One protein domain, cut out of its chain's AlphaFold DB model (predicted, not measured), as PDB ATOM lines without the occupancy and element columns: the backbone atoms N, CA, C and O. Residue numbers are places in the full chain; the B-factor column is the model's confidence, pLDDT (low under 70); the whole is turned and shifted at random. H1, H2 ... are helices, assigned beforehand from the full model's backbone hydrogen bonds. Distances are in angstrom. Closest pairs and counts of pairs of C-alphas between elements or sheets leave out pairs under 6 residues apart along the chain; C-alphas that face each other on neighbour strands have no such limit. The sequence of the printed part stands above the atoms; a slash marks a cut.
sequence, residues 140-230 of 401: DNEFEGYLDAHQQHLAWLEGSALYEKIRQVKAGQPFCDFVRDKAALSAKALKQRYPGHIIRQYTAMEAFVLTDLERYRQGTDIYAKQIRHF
ATOM      1  N   ASP A 140     131.796 117.766  90.821       91.62
ATOM      2  CA  ASP A 140     132.482 118.610  91.796       91.62
ATOM      3  C   ASP A 140     133.425 119.619  91.097       91.62
ATOM      4  O   ASP A 140     133.443 120.806  91.421       91.62
ATOM      5  N   ASN A 141     134.206 119.176  90.099       92.19
ATOM      6  CA  ASN A 141     135.258 120.018  89.511       92.19
ATOM      7  C   ASN A 141     134.772 120.962  88.403       92.19
ATOM      8  O   ASN A 141     135.292 122.069  88.290       92.19
ATOM      9  N   GLU A 142     133.817 120.539  87.570       93.94
ATOM     10  CA  GLU A 142     133.410 121.318  86.392       93.94
ATOM     11  C   GLU A 142     132.065 122.015  86.602       93.94
ATOM     12  O   GLU A 142     131.925 123.196  86.288       93.94
ATOM     13  N   PHE A 143     131.068 121.310  87.146       96.19
ATOM     14  CA  PHE A 143     129.710 121.845  87.249       96.19
ATOM     15  C   PHE A 143     129.511 122.697  88.508       96.19
ATOM     16  O   PHE A 143     129.009 123.819  88.418       96.19
ATOM     17  N   GLU A 144     129.926 122.203  89.676       95.69
ATOM     18  CA  GLU A 144     129.844 122.979  90.920       95.69
ATOM     19  C   GLU A 144     130.800 124.175  90.894       95.69
ATOM     20  O   GLU A 144     130.395 125.284  91.240       95.69
ATOM     21  N   GLY A 145     132.027 123.990  90.393       95.81
ATOM     22  CA  GLY A 145     132.993 125.081  90.231       95.81
ATOM     23  C   GLY A 145     132.497 126.203  89.309       95.81
ATOM     24  O   GLY A 145     132.641 127.384  89.633       95.81
ATOM     25  N   TYR A 146     131.862 125.855  88.182       97.69
ATOM     26  CA  TYR A 146     131.222 126.832  87.295       97.69
ATOM     27  C   TYR A 146     130.092 127.587  88.007       97.69
ATOM     28  O   TYR A 146     130.027 128.818  87.943       97.69
ATOM     29  N   LEU A 147     129.217 126.863  88.711       97.44
ATOM     30  CA  LEU A 147     128.100 127.458  89.439       97.44
ATOM     31  C   LEU A 147     128.576 128.431  90.526       97.44
ATOM     32  O   LEU A 147     128.070 129.552  90.596       97.44
ATOM     33  N   ASP A 148     129.554 128.028  91.336       97.38
ATOM     34  CA  ASP A 148     130.097 128.837  92.429       97.38
ATOM     35  C   ASP A 148     130.690 130.156  91.910       97.38
ATOM     36  O   ASP A 148     130.359 131.238  92.403       97.38
ATOM     37  N   ALA A 149     131.471 130.101  90.826       97.88
ATOM     38  CA  ALA A 149     132.026 131.297  90.193       97.88
ATOM     39  C   ALA A 149     130.930 132.296  89.773       97.88
ATOM     40  O   ALA A 149     131.047 133.502  90.020       97.88
ATOM     41  N   HIS A 150     129.849 131.801  89.170       97.88
ATOM     42  CA  HIS A 150     128.733 132.629  88.722       97.88
ATOM     43  C   HIS A 150     127.894 133.179  89.883       97.88
ATOM     44  O   HIS A 150     127.519 134.353  89.859       97.88
ATOM     45  N   GLN A 151     127.649 132.386  90.926       97.62
ATOM     46  CA  GLN A 151     126.928 132.834  92.121       97.62
ATOM     47  C   GLN A 151     127.707 133.905  92.891       97.62
ATOM     48  O   GLN A 151     127.131 134.929  93.266       97.62
ATOM     49  N   GLN A 152     129.018 133.727  93.074       98.12
ATOM     50  CA  GLN A 152     129.868 134.735  93.711       98.12
ATOM     51  C   GLN A 152     129.933 136.023  92.888       98.12
ATOM     52  O   GLN A 152     129.845 137.121  93.444       98.12
ATOM     53  N   HIS A 153     130.059 135.909  91.562       97.62
ATOM     54  CA  HIS A 153     130.074 137.073  90.683       97.62
ATOM     55  C   HIS A 153     128.755 137.849  90.744       97.62
ATOM     56  O   HIS A 153     128.773 139.070  90.898       97.62
ATOM     57  N   LEU A 154     127.619 137.149  90.684       97.38
ATOM     58  CA  LEU A 154     126.293 137.745  90.816       97.38
ATOM     59  C   LEU A 154     126.122 138.443  92.171       97.38
ATOM     60  O   LEU A 154     125.767 139.621  92.213       97.38
ATOM     61  N   ALA A 155     126.452 137.756  93.268       97.56
ATOM     62  CA  ALA A 155     126.369 138.314  94.616       97.56
ATOM     63  C   ALA A 155     127.240 139.571  94.772       97.56
ATOM     64  O   ALA A 155     126.817 140.558  95.381       97.56
ATOM     65  N   TRP A 156     128.442 139.577  94.187       97.94
ATOM     66  CA  TRP A 156     129.307 140.753  94.193       97.94
ATOM     67  C   TRP A 156     128.729 141.903  93.365       97.94
ATOM     68  O   TRP A 156     128.733 143.045  93.824       97.94
ATOM     69  N   LEU A 157     128.211 141.631  92.163       96.38
ATOM     70  CA  LEU A 157     127.592 142.659  91.324       96.38
ATOM     71  C   LEU A 157     126.410 143.326  92.033       96.38
ATOM     72  O   LEU A 157     126.297 144.549  91.989       96.38
ATOM     73  N   GLU A 158     125.589 142.541  92.726       95.50
ATOM     74  CA  GLU A 158     124.417 143.005  93.475       95.50
ATOM     75  C   GLU A 158     124.778 143.768  94.745       95.50
ATOM     76  O   GLU A 158     124.142 144.772  95.066       95.50
ATOM     77  N   GLY A 159     125.816 143.320  95.451       96.19
ATOM     78  CA  GLY A 159     126.318 143.981  96.653       96.19
ATOM     79  C   GLY A 159     127.218 145.191  96.379       96.19
ATOM     80  O   GLY A 159     127.552 145.924  97.311       96.19
ATOM     81  N   SER A 160     127.641 145.417  95.132       97.06
ATOM     82  CA  SER A 160     128.572 146.493  94.773       97.06
ATOM     83  C   SER A 160     127.882 147.707  94.146       97.06
ATOM     84  O   SER A 160     126.899 147.612  93.418       97.06
ATOM     85  N   ALA A 161     128.495 148.880  94.313       97.19
ATOM     86  CA  ALA A 161     128.082 150.101  93.616       97.19
ATOM     87  C   ALA A 161     128.596 150.180  92.158       97.19
ATOM     88  O   ALA A 161     128.532 151.250  91.546       97.19
ATOM     89  N   LEU A 162     129.171 149.103  91.595       96.81
ATOM     90  CA  LEU A 162     129.808 149.146  90.273       96.81
ATOM     91  C   LEU A 162     128.805 149.552  89.188       96.81
ATOM     92  O   LEU A 162     129.055 150.498  88.442       96.81
ATOM     93  N   TYR A 163     127.668 148.857  89.110       96.38
ATOM     94  CA  TYR A 163     126.664 149.098  88.071       96.38
ATOM     95  C   TYR A 163     126.037 150.485  88.190       96.38
ATOM     96  O   TYR A 163     125.843 151.157  87.178       96.38
ATOM     97  N   GLU A 164     125.772 150.946  89.412       96.31
ATOM     98  CA  GLU A 164     125.288 152.303  89.660       96.31
ATOM     99  C   GLU A 164     126.284 153.351  89.144       96.31
ATOM    100  O   GLU A 164     125.916 154.214  88.346       96.31
ATOM    101  N   LYS A 165     127.565 153.231  89.511       97.31
ATOM    102  CA  LYS A 165     128.618 154.160  89.074       97.31
ATOM    103  C   LYS A 165     128.830 154.135  87.562       97.31
ATOM    104  O   LYS A 165     128.984 155.192  86.954       97.31
ATOM    105  N   ILE A 166     128.805 152.958  86.933       96.81
ATOM    106  CA  ILE A 166     128.900 152.844  85.470       96.81
ATOM    107  C   ILE A 166     127.717 153.551  84.804       96.81
ATOM    108  O   ILE A 166     127.928 154.311  83.860       96.81
ATOM    109  N   ARG A 167     126.486 153.354  85.296       96.25
ATOM    110  CA  ARG A 167     125.300 154.051  84.769       96.25
ATOM    111  C   ARG A 167     125.427 155.566  84.913       96.25
ATOM    112  O   ARG A 167     125.168 156.274  83.946       96.25
ATOM    113  N   GLN A 168     125.883 156.055  86.067       97.19
ATOM    114  CA  GLN A 168     126.118 157.486  86.295       97.19
ATOM    115  C   GLN A 168     127.135 158.064  85.299       97.19
ATOM    116  O   GLN A 168     126.875 159.100  84.691       97.19
ATOM    117  N   VAL A 169     128.263 157.379  85.070       97.00
ATOM    118  CA  VAL A 169     129.270 157.806  84.080       97.00
ATOM    119  C   VAL A 169     128.695 157.791  82.666       97.00
ATOM    120  O   VAL A 169     128.876 158.761  81.933       97.00
ATOM    121  N   LYS A 170     127.976 156.727  82.287       96.81
ATOM    122  CA  LYS A 170     127.367 156.596  80.954       96.81
ATOM    123  C   LYS A 170     126.271 157.627  80.681       96.81
ATOM    124  O   LYS A 170     126.067 157.985  79.527       96.81
ATOM    125  N   ALA A 171     125.588 158.107  81.717       96.81
ATOM    126  CA  ALA A 171     124.613 159.191  81.618       96.81
ATOM    127  C   ALA A 171     125.264 160.590  81.604       96.81
ATOM    128  O   ALA A 171     124.607 161.577  81.279       96.81
ATOM    129  N   GLY A 172     126.545 160.694  81.969       97.69
ATOM    130  CA  GLY A 172     127.259 161.961  82.049       97.69
ATOM    131  C   GLY A 172     127.538 162.572  80.674       97.69
ATOM    132  O   GLY A 172     128.050 161.906  79.772       97.69
ATOM    133  N   GLN A 173     127.298 163.881  80.544       97.75
ATOM    134  CA  GLN A 173     127.543 164.635  79.308       97.75
ATOM    135  C   GLN A 173     128.947 164.410  78.705       97.75
ATOM    136  O   GLN A 173     129.021 164.164  77.502       97.75
ATOM    137  N   PRO A 174     130.052 164.389  79.488       97.81
ATOM    138  CA  PRO A 174     131.387 164.174  78.926       97.81
ATOM    139  C   PRO A 174     131.564 162.818  78.228       97.81
ATOM    140  O   PRO A 174     132.299 162.721  77.246       97.81
ATOM    141  N   PHE A 175     130.906 161.766  78.726       98.12
ATOM    142  CA  PHE A 175     130.939 160.447  78.099       98.12
ATOM    143  C   PHE A 175     130.106 160.438  76.812       98.12
ATOM    144  O   PHE A 175     130.582 159.983  75.773       98.12
ATOM    145  N   CYS A 176     128.896 161.004  76.856       97.75
ATOM    146  CA  CYS A 176     128.024 161.131  75.688       97.75
ATOM    147  C   CYS A 176     128.682 161.936  74.553       97.75
ATOM    148  O   CYS A 176     128.550 161.582  73.380       97.75
ATOM    149  N   ASP A 177     129.412 163.002  74.884       97.81
ATOM    150  CA  ASP A 177     130.184 163.794  73.920       97.81
ATOM    151  C   ASP A 177     131.292 162.964  73.278       97.81
ATOM    152  O   ASP A 177     131.413 162.935  72.053       97.81
ATOM    153  N   PHE A 178     132.044 162.224  74.094       98.12
ATOM    154  CA  PHE A 178     133.098 161.345  73.606       98.12
ATOM    155  C   PHE A 178     132.570 160.266  72.655       98.12
ATOM    156  O   PHE A 178     133.169 160.057  71.602       98.12
ATOM    157  N   VAL A 179     131.462 159.597  72.988       97.44
ATOM    158  CA  VAL A 179     130.868 158.552  72.133       97.44
ATOM    159  C   VAL A 179     130.435 159.135  70.785       97.44
ATOM    160  O   VAL A 179     130.759 158.574  69.736       97.44
ATOM    161  N   ARG A 180     129.780 160.305  70.788       97.56
ATOM    162  CA  ARG A 180     129.395 161.008  69.549       97.56
ATOM    163  C   ARG A 180     130.609 161.384  68.707       97.56
ATOM    164  O   ARG A 180     130.628 161.138  67.503       97.56
ATOM    165  N   ASP A 181     131.637 161.935  69.338       97.44
ATOM    166  CA  ASP A 181     132.869 162.308  68.651       97.44
ATOM    167  C   ASP A 181     133.627 161.098  68.115       97.44
ATOM    168  O   ASP A 181     134.162 161.159  67.014       97.44
ATOM    169  N   LYS A 182     133.671 159.987  68.850       96.56
ATOM    170  CA  LYS A 182     134.312 158.750  68.395       96.56
ATOM    171  C   LYS A 182     133.628 158.182  67.153       96.56
ATOM    172  O   LYS A 182     134.321 157.671  66.278       96.56
ATOM    173  N   ALA A 183     132.303 158.295  67.061       96.44
ATOM    174  CA  ALA A 183     131.548 157.885  65.880       96.44
ATOM    175  C   ALA A 183     131.757 158.828  64.676       96.44
ATOM    176  O   ALA A 183     131.699 158.376  63.535       96.44
ATOM    177  N   ALA A 184     132.004 160.122  64.913       97.19
ATOM    178  CA  ALA A 184     132.099 161.138  63.859       97.19
ATOM    179  C   ALA A 184     133.535 161.455  63.395       97.19
ATOM    180  O   ALA A 184     133.750 161.854  62.249       97.19
ATOM    181  N   LEU A 185     134.527 161.333  64.277       96.00
ATOM    182  CA  LEU A 185     135.903 161.762  64.038       96.00
ATOM    183  C   LEU A 185     136.805 160.599  63.618       96.00
ATOM    184  O   LEU A 185     136.682 159.469  64.083       96.00
ATOM    185  N   SER A 186     137.820 160.907  62.804       96.56
ATOM    186  CA  SER A 186     138.915 159.964  62.554       96.56
ATOM    187  C   SER A 186     139.737 159.713  63.825       96.56
ATOM    188  O   SER A 186     139.862 160.585  64.688       96.56
ATOM    189  N   ALA A 187     140.409 158.561  63.909       94.88
ATOM    190  CA  ALA A 187     141.260 158.219  65.054       94.88
ATOM    191  C   ALA A 187     142.350 159.273  65.350       94.88
ATOM    192  O   ALA A 187     142.711 159.485  66.509       94.88
ATOM    193  N   LYS A 188     142.874 159.956  64.317       96.69
ATOM    194  CA  LYS A 188     143.849 161.048  64.478       96.69
ATOM    195  C   LYS A 188     143.206 162.280  65.117       96.69
ATOM    196  O   LYS A 188     143.772 162.827  66.058       96.69
ATOM    197  N   ALA A 189     142.030 162.684  64.636       96.31
ATOM    198  CA  ALA A 189     141.293 163.823  65.178       96.31
ATOM    199  C   ALA A 189     140.814 163.558  66.617       96.31
ATOM    200  O   ALA A 189     140.925 164.430  67.475       96.31
ATOM    201  N   LEU A 190     140.388 162.328  66.923       96.25
ATOM    202  CA  LEU A 190     139.992 161.934  68.277       96.25
ATOM    203  C   LEU A 190     141.162 162.029  69.273       96.25
ATOM    204  O   LEU A 190     140.989 162.556  70.368       96.25
ATOM    205  N   LYS A 191     142.370 161.592  68.873       96.94
ATOM    206  CA  LYS A 191     143.608 161.716  69.674       96.94
ATOM    207  C   LYS A 191     144.067 163.159  69.889       96.94
ATOM    208  O   LYS A 191     144.763 163.425  70.861       96.94
ATOM    209  N   GLN A 192     143.722 164.067  68.979       97.00
ATOM    210  CA  GLN A 192     143.995 165.498  69.144       97.00
ATOM    211  C   GLN A 192     142.986 166.157  70.090       97.00
ATOM    212  O   GLN A 192     143.359 167.050  70.845       97.00
ATOM    213  N   ARG A 193     141.724 165.711  70.062       96.25
ATOM    214  CA  ARG A 193     140.632 166.275  70.865       96.25
ATOM    215  C   ARG A 193     140.622 165.786  72.315       96.25
ATOM    216  O   ARG A 193     140.309 166.566  73.208       96.25
ATOM    217  N   TYR A 194     140.950 164.518  72.554       97.75
ATOM    218  CA  TYR A 194     140.869 163.895  73.876       97.75
ATOM    219  C   TYR A 194     142.237 163.413  74.378       97.75
ATOM    220  O   TYR A 194     142.970 162.764  73.627       97.75
ATOM    221  N   PRO A 195     142.571 163.627  75.666       97.69
ATOM    222  CA  PRO A 195     143.741 163.011  76.283       97.69
ATOM    223  C   PRO A 195     143.689 161.478  76.223       97.69
ATOM    224  O   PRO A 195     142.624 160.870  76.357       97.69
ATOM    225  N   GLY A 196     144.851 160.826  76.120       97.38
ATOM    226  CA  GLY A 196     144.937 159.363  75.989       97.38
ATOM    227  C   GLY A 196     144.248 158.575  77.113       97.38
ATOM    228  O   GLY A 196     143.647 157.533  76.857       97.38
ATOM    229  N   HIS A 197     144.271 159.086  78.350       97.62
ATOM    230  CA  HIS A 197     143.597 158.442  79.482       97.62
ATOM    231  C   HIS A 197     142.063 158.500  79.377       97.62
ATOM    232  O   HIS A 197     141.409 157.537  79.771       97.62
ATOM    233  N   ILE A 198     141.498 159.571  78.800       97.81
ATOM    234  CA  ILE A 198     140.055 159.695  78.539       97.81
ATOM    235  C   ILE A 198     139.637 158.718  77.446       97.81
ATOM    236  O   ILE A 198     138.678 157.975  77.633       97.81
ATOM    237  N   ILE A 199     140.404 158.650  76.351       97.62
ATOM    238  CA  ILE A 199     140.144 157.703  75.257       97.62
ATOM    239  C   ILE A 199     140.108 156.273  75.794       97.62
ATOM    240  O   ILE A 199     139.164 155.540  75.506       97.62
ATOM    241  N   ARG A 200     141.101 155.886  76.607       97.50
ATOM    242  CA  ARG A 200     141.150 154.567  77.252       97.50
ATOM    243  C   ARG A 200     139.930 154.337  78.144       97.50
ATOM    244  O   ARG A 200     139.256 153.324  77.988       97.50
ATOM    245  N   GLN A 201     139.656 155.264  79.065       97.81
ATOM    246  CA  GLN A 201     138.586 155.121  80.051       97.81
ATOM    247  C   GLN A 201     137.218 154.996  79.381       97.81
ATOM    248  O   GLN A 201     136.492 154.043  79.643       97.81
ATOM    249  N   TYR A 202     136.861 155.932  78.505       97.94
ATOM    250  CA  TYR A 202     135.540 155.950  77.886       97.94
ATOM    251  C   TYR A 202     135.373 154.889  76.808       97.94
ATOM    252  O   TYR A 202     134.279 154.357  76.677       97.94
ATOM    253  N   THR A 203     136.441 154.475  76.121       96.69
ATOM    254  CA  THR A 203     136.358 153.288  75.253       96.69
ATOM    255  C   THR A 203     136.067 152.028  76.069       96.69
ATOM    256  O   THR A 203     135.229 151.231  75.660       96.69
ATOM    257  N   ALA A 204     136.704 151.856  77.233       97.00
ATOM    258  CA  ALA A 204     136.411 150.727  78.117       97.00
ATOM    259  C   ALA A 204     134.983 150.799  78.685       97.00
ATOM    260  O   ALA A 204     134.294 149.785  78.724       97.00
ATOM    261  N   MET A 205     134.511 151.986  79.081       96.06
ATOM    262  CA  MET A 205     133.134 152.174  79.556       96.06
ATOM    263  C   MET A 205     132.100 151.897  78.465       96.06
ATOM    264  O   MET A 205     131.105 151.233  78.734       96.06
ATOM    265  N   GLU A 206     132.325 152.367  77.240       95.31
ATOM    266  CA  GLU A 206     131.459 152.082  76.094       95.31
ATOM    267  C   GLU A 206     131.382 150.577  75.816       95.31
ATOM    268  O   GLU A 206     130.284 150.048  75.671       95.31
ATOM    269  N   ALA A 207     132.527 149.887  75.835       95.69
ATOM    270  CA  ALA A 207     132.604 148.444  75.613       95.69
ATOM    271  C   ALA A 207     132.018 147.602  76.762       95.69
ATOM    272  O   ALA A 207     131.634 146.457  76.539       95.69
ATOM    273  N   PHE A 208     131.949 148.134  77.987       95.12
ATOM    274  CA  PHE A 208     131.400 147.411  79.132       95.12
ATOM    275  C   PHE A 208     129.879 147.267  79.001       95.12
ATOM    276  O   PHE A 208     129.142 148.251  79.124       95.12
ATOM    277  N   VAL A 209     129.392 146.048  78.783       89.75
ATOM    278  CA  VAL A 209     127.956 145.743  78.717       89.75
ATOM    279  C   VAL A 209     127.444 145.459  80.127       89.75
ATOM    280  O   VAL A 209     128.027 144.667  80.856       89.75
ATOM    281  N   LEU A 210     126.366 146.138  80.526       90.31
ATOM    282  CA  LEU A 210     125.694 145.849  81.792       90.31
ATOM    283  C   LEU A 210     124.814 144.617  81.593       90.31
ATOM    284  O   LEU A 210     123.839 144.685  80.845       90.31
ATOM    285  N   THR A 211     125.148 143.519  82.264       89.12
ATOM    286  CA  THR A 211     124.311 142.316  82.273       89.12
ATOM    287  C   THR A 211     123.007 142.585  83.022       89.12
ATOM    288  O   THR A 211     122.997 143.285  84.037       89.12
ATOM    289  N   ASP A 212     121.906 142.021  82.537       94.31
ATOM    290  CA  ASP A 212     120.640 141.997  83.266       94.31
ATOM    291  C   ASP A 212     120.772 141.034  84.457       94.31
ATOM    292  O   ASP A 212     120.840 139.818  84.274       94.31
ATOM    293  N   LEU A 213     120.870 141.586  85.671       95.38
ATOM    294  CA  LEU A 213     121.104 140.799  86.887       95.38
ATOM    295  C   LEU A 213     119.945 139.853  87.201       95.38
ATOM    296  O   LEU A 213     120.177 138.795  87.774       95.38
ATOM    297  N   GLU A 214     118.722 140.189  86.787       95.50
ATOM    298  CA  GLU A 214     117.576 139.307  86.995       95.50
ATOM    299  C   GLU A 214     117.669 138.078  86.083       95.50
ATOM    300  O   GLU A 214     117.502 136.952  86.541       95.50
ATOM    301  N   ARG A 215     118.043 138.268  84.809       95.12
ATOM    302  CA  ARG A 215     118.299 137.140  83.893       95.12
ATOM    303  C   ARG A 215     119.473 136.285  84.354       95.12
ATOM    304  O   ARG A 215     119.377 135.062  84.320       95.12
ATOM    305  N   TYR A 216     120.550 136.925  84.810       96.56
ATOM    306  CA  TYR A 216     121.711 136.239  85.379       96.56
ATOM    307  C   TYR A 216     121.261 135.357  86.551       96.56
ATOM    308  O   TYR A 216     121.520 134.152  86.549       96.56
ATOM    309  N   ARG A 217     120.510 135.926  87.504       97.69
ATOM    310  CA  ARG A 217     119.971 135.189  88.649       97.69
ATOM    311  C   ARG A 217     119.140 133.988  88.220       97.69
ATOM    312  O   ARG A 217     119.400 132.880  88.684       97.69
ATOM    313  N   GLN A 218     118.192 134.187  87.309       97.50
ATOM    314  CA  GLN A 218     117.334 133.112  86.806       97.50
ATOM    315  C   GLN A 218     118.157 131.969  86.198       97.50
ATOM    316  O   GLN A 218     117.916 130.805  86.517       97.50
ATOM    317  N   GLY A 219     119.167 132.289  85.385       97.94
ATOM    318  CA  GLY A 219     120.085 131.301  84.817       97.94
ATOM    319  C   GLY A 219     120.858 130.527  85.889       97.94
ATOM    320  O   GLY A 219     120.903 129.294  85.849       97.94
ATOM    321  N   THR A 220     121.408 131.222  86.892       98.00
ATOM    322  CA  THR A 220     122.114 130.575  88.014       98.00
ATOM    323  C   THR A 220     121.198 129.717  88.881       98.00
ATOM    324  O   THR A 220     121.615 128.648  89.317       98.00
ATOM    325  N   ASP A 221     119.950 130.134  89.098       98.12
ATOM    326  CA  ASP A 221     118.976 129.392  89.902       98.12
ATOM    327  C   ASP A 221     118.533 128.107  89.195       98.12
ATOM    328  O   ASP A 221     118.446 127.047  89.823       98.12
ATOM    329  N   ILE A 222     118.307 128.176  87.878       98.06
ATOM    330  CA  ILE A 222     118.028 126.998  87.046       98.06
ATOM    331  C   ILE A 222     119.203 126.026  87.128       98.06
ATOM    332  O   ILE A 222     118.997 124.857  87.462       98.06
ATOM    333  N   TYR A 223     120.425 126.504  86.884       98.31
ATOM    334  CA  TYR A 223     121.631 125.679  86.938       98.31
ATOM    335  C   TYR A 223     121.786 125.018  88.316       98.31
ATOM    336  O   TYR A 223     121.906 123.797  88.405       98.31
ATOM    337  N   ALA A 224     121.678 125.795  89.400       98.00
ATOM    338  CA  ALA A 224     121.765 125.296  90.771       98.00
ATOM    339  C   ALA A 224     120.714 124.224  91.079       98.00
ATOM    340  O   ALA A 224     121.020 123.216  91.720       98.00
ATOM    341  N   LYS A 225     119.474 124.417  90.616       97.81
ATOM    342  CA  LYS A 225     118.399 123.436  90.796       97.81
ATOM    343  C   LYS A 225     118.722 122.119  90.091       97.81
ATOM    344  O   LYS A 225     118.492 121.063  90.675       97.81
ATOM    345  N   GLN A 226     119.239 122.172  88.864       97.44
ATOM    346  CA  GLN A 226     119.575 120.965  88.106       97.44
ATOM    347  C   GLN A 226     120.773 120.220  88.714       97.44
ATOM    348  O   GLN A 226     120.692 119.006  88.878       97.44
ATOM    349  N   ILE A 227     121.831 120.927  89.134       95.75
ATOM    350  CA  ILE A 227     122.979 120.308  89.823       95.75
ATOM    351  C   ILE A 227     122.557 119.643  91.122       95.75
ATOM    352  O   ILE A 227     122.903 118.489  91.348       95.75
ATOM    353  N   ARG A 228     121.745 120.316  91.941       95.38
ATOM    354  CA  ARG A 228     121.237 119.723  93.181       95.38
ATOM    355  C   ARG A 228     120.430 118.450  92.923       95.38
ATOM    356  O   ARG A 228     120.524 117.517  93.705       95.38
ATOM    357  N   HIS A 229     119.627 118.433  91.861       95.31
ATOM    358  CA  HIS A 229     118.780 117.291  91.536       95.31
ATOM    359  C   HIS A 229     119.582 116.104  90.984       95.31
ATOM    360  O   HIS A 229     119.445 114.991  91.474       95.31
ATOM    361  N   PHE A 230     120.436 116.324  89.981       93.94
ATOM    362  CA  PHE A 230     121.176 115.233  89.333       93.94
ATOM    363  C   PHE A 230     122.464 114.834  90.053       93.94
ATOM    364  O   PHE A 230     122.969 113.734  89.833       93.94
TER     365      PHE A 230
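AT A GLANCE: This is residues 140 to 230 of the 401 residues of the protein "PNKP (Polynucleotide 5'-kinase/3'-phosphatase) family adenylyltransferase-like protein" of Taibaiella chishuiensis (UniProt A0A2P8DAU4). The printed part is a long shape of two lobes: two long helices, H1 and H6, run side by side in opposite ways as an arm, and four shorter helices, H2 to H5, follow one another round a loose head at the other end. The chain enters the head after H1 and comes back out after H5, by residues 208 to 212, to H6. The 91 printed residues hold six named helices, H1 to H6 in order, and no named strand; the class is all helix. The whole is only just extended, close to loose, with a radius of gyration of the C-alphas of 18.8 A, and spans 58 by 23 by 19 A.

HOW THE PARTS SIT: Start with H1, residues 140 to 159, which touches H6, residues 213 to 230, at a shallow tilt of 28 degrees, opposite ways; their closest C-alphas, those of Gln 151 and Thr 220, are 6.7 A apart. Go on to H2, residues 162 to 171, which is close to H1 but not clearly touching it, with the C-alphas of Leu 157 and Tyr 163 closest at 7.3 A. H5, residues 196 to 207, only just touches H2, with 3 pairs of C-alphas within 8 A; it does so with residues 205 to 206 alone, and Ile 166 and Met 205 have the closest C-alphas, 7.3 A apart. Look next at H3, residues 173 to 184, whose residues 175 to 179 alone touch residues 202 to 206 of H5, about perpendicular at 87 degrees; the C-alphas of Phe 175 and Tyr 202 come closest, at 6.4 A. H4, residues 187 to 193, touches no helix but is close to H3, with the C-alphas of Lys 182 and Leu 190 closest at 6.5 A. H5 and H6 are apart. In H2, H3, H4, H5 and H6 every O i to N i+4 pair is within hydrogen-bond range; in H1 it is 14 of 16.

IN THESE COORDINATES: Find C-alpha 140 at (132.482, 118.610, 91.796); from there H1 runs 26.6 A to C-alpha 159 at (126.318, 143.981, 96.653). H2 measures 14.2 A, H3 16.5 A, H4 10.0 A and H5 16.5 A. H6 runs 25.7 A and ends at C-alpha 230, at (121.176, 115.233, 89.333).

THE WHOLE: The two C-alphas farthest apart, those of Gln 192 and His 229, are 58.8 A apart, while those of Asp 140 and Phe 230 are 12.1 A apart. The printed part has no cut, and its five links are tight. No printed residue is under 70 in pLDDT, and the mean of the printed part is 96.5.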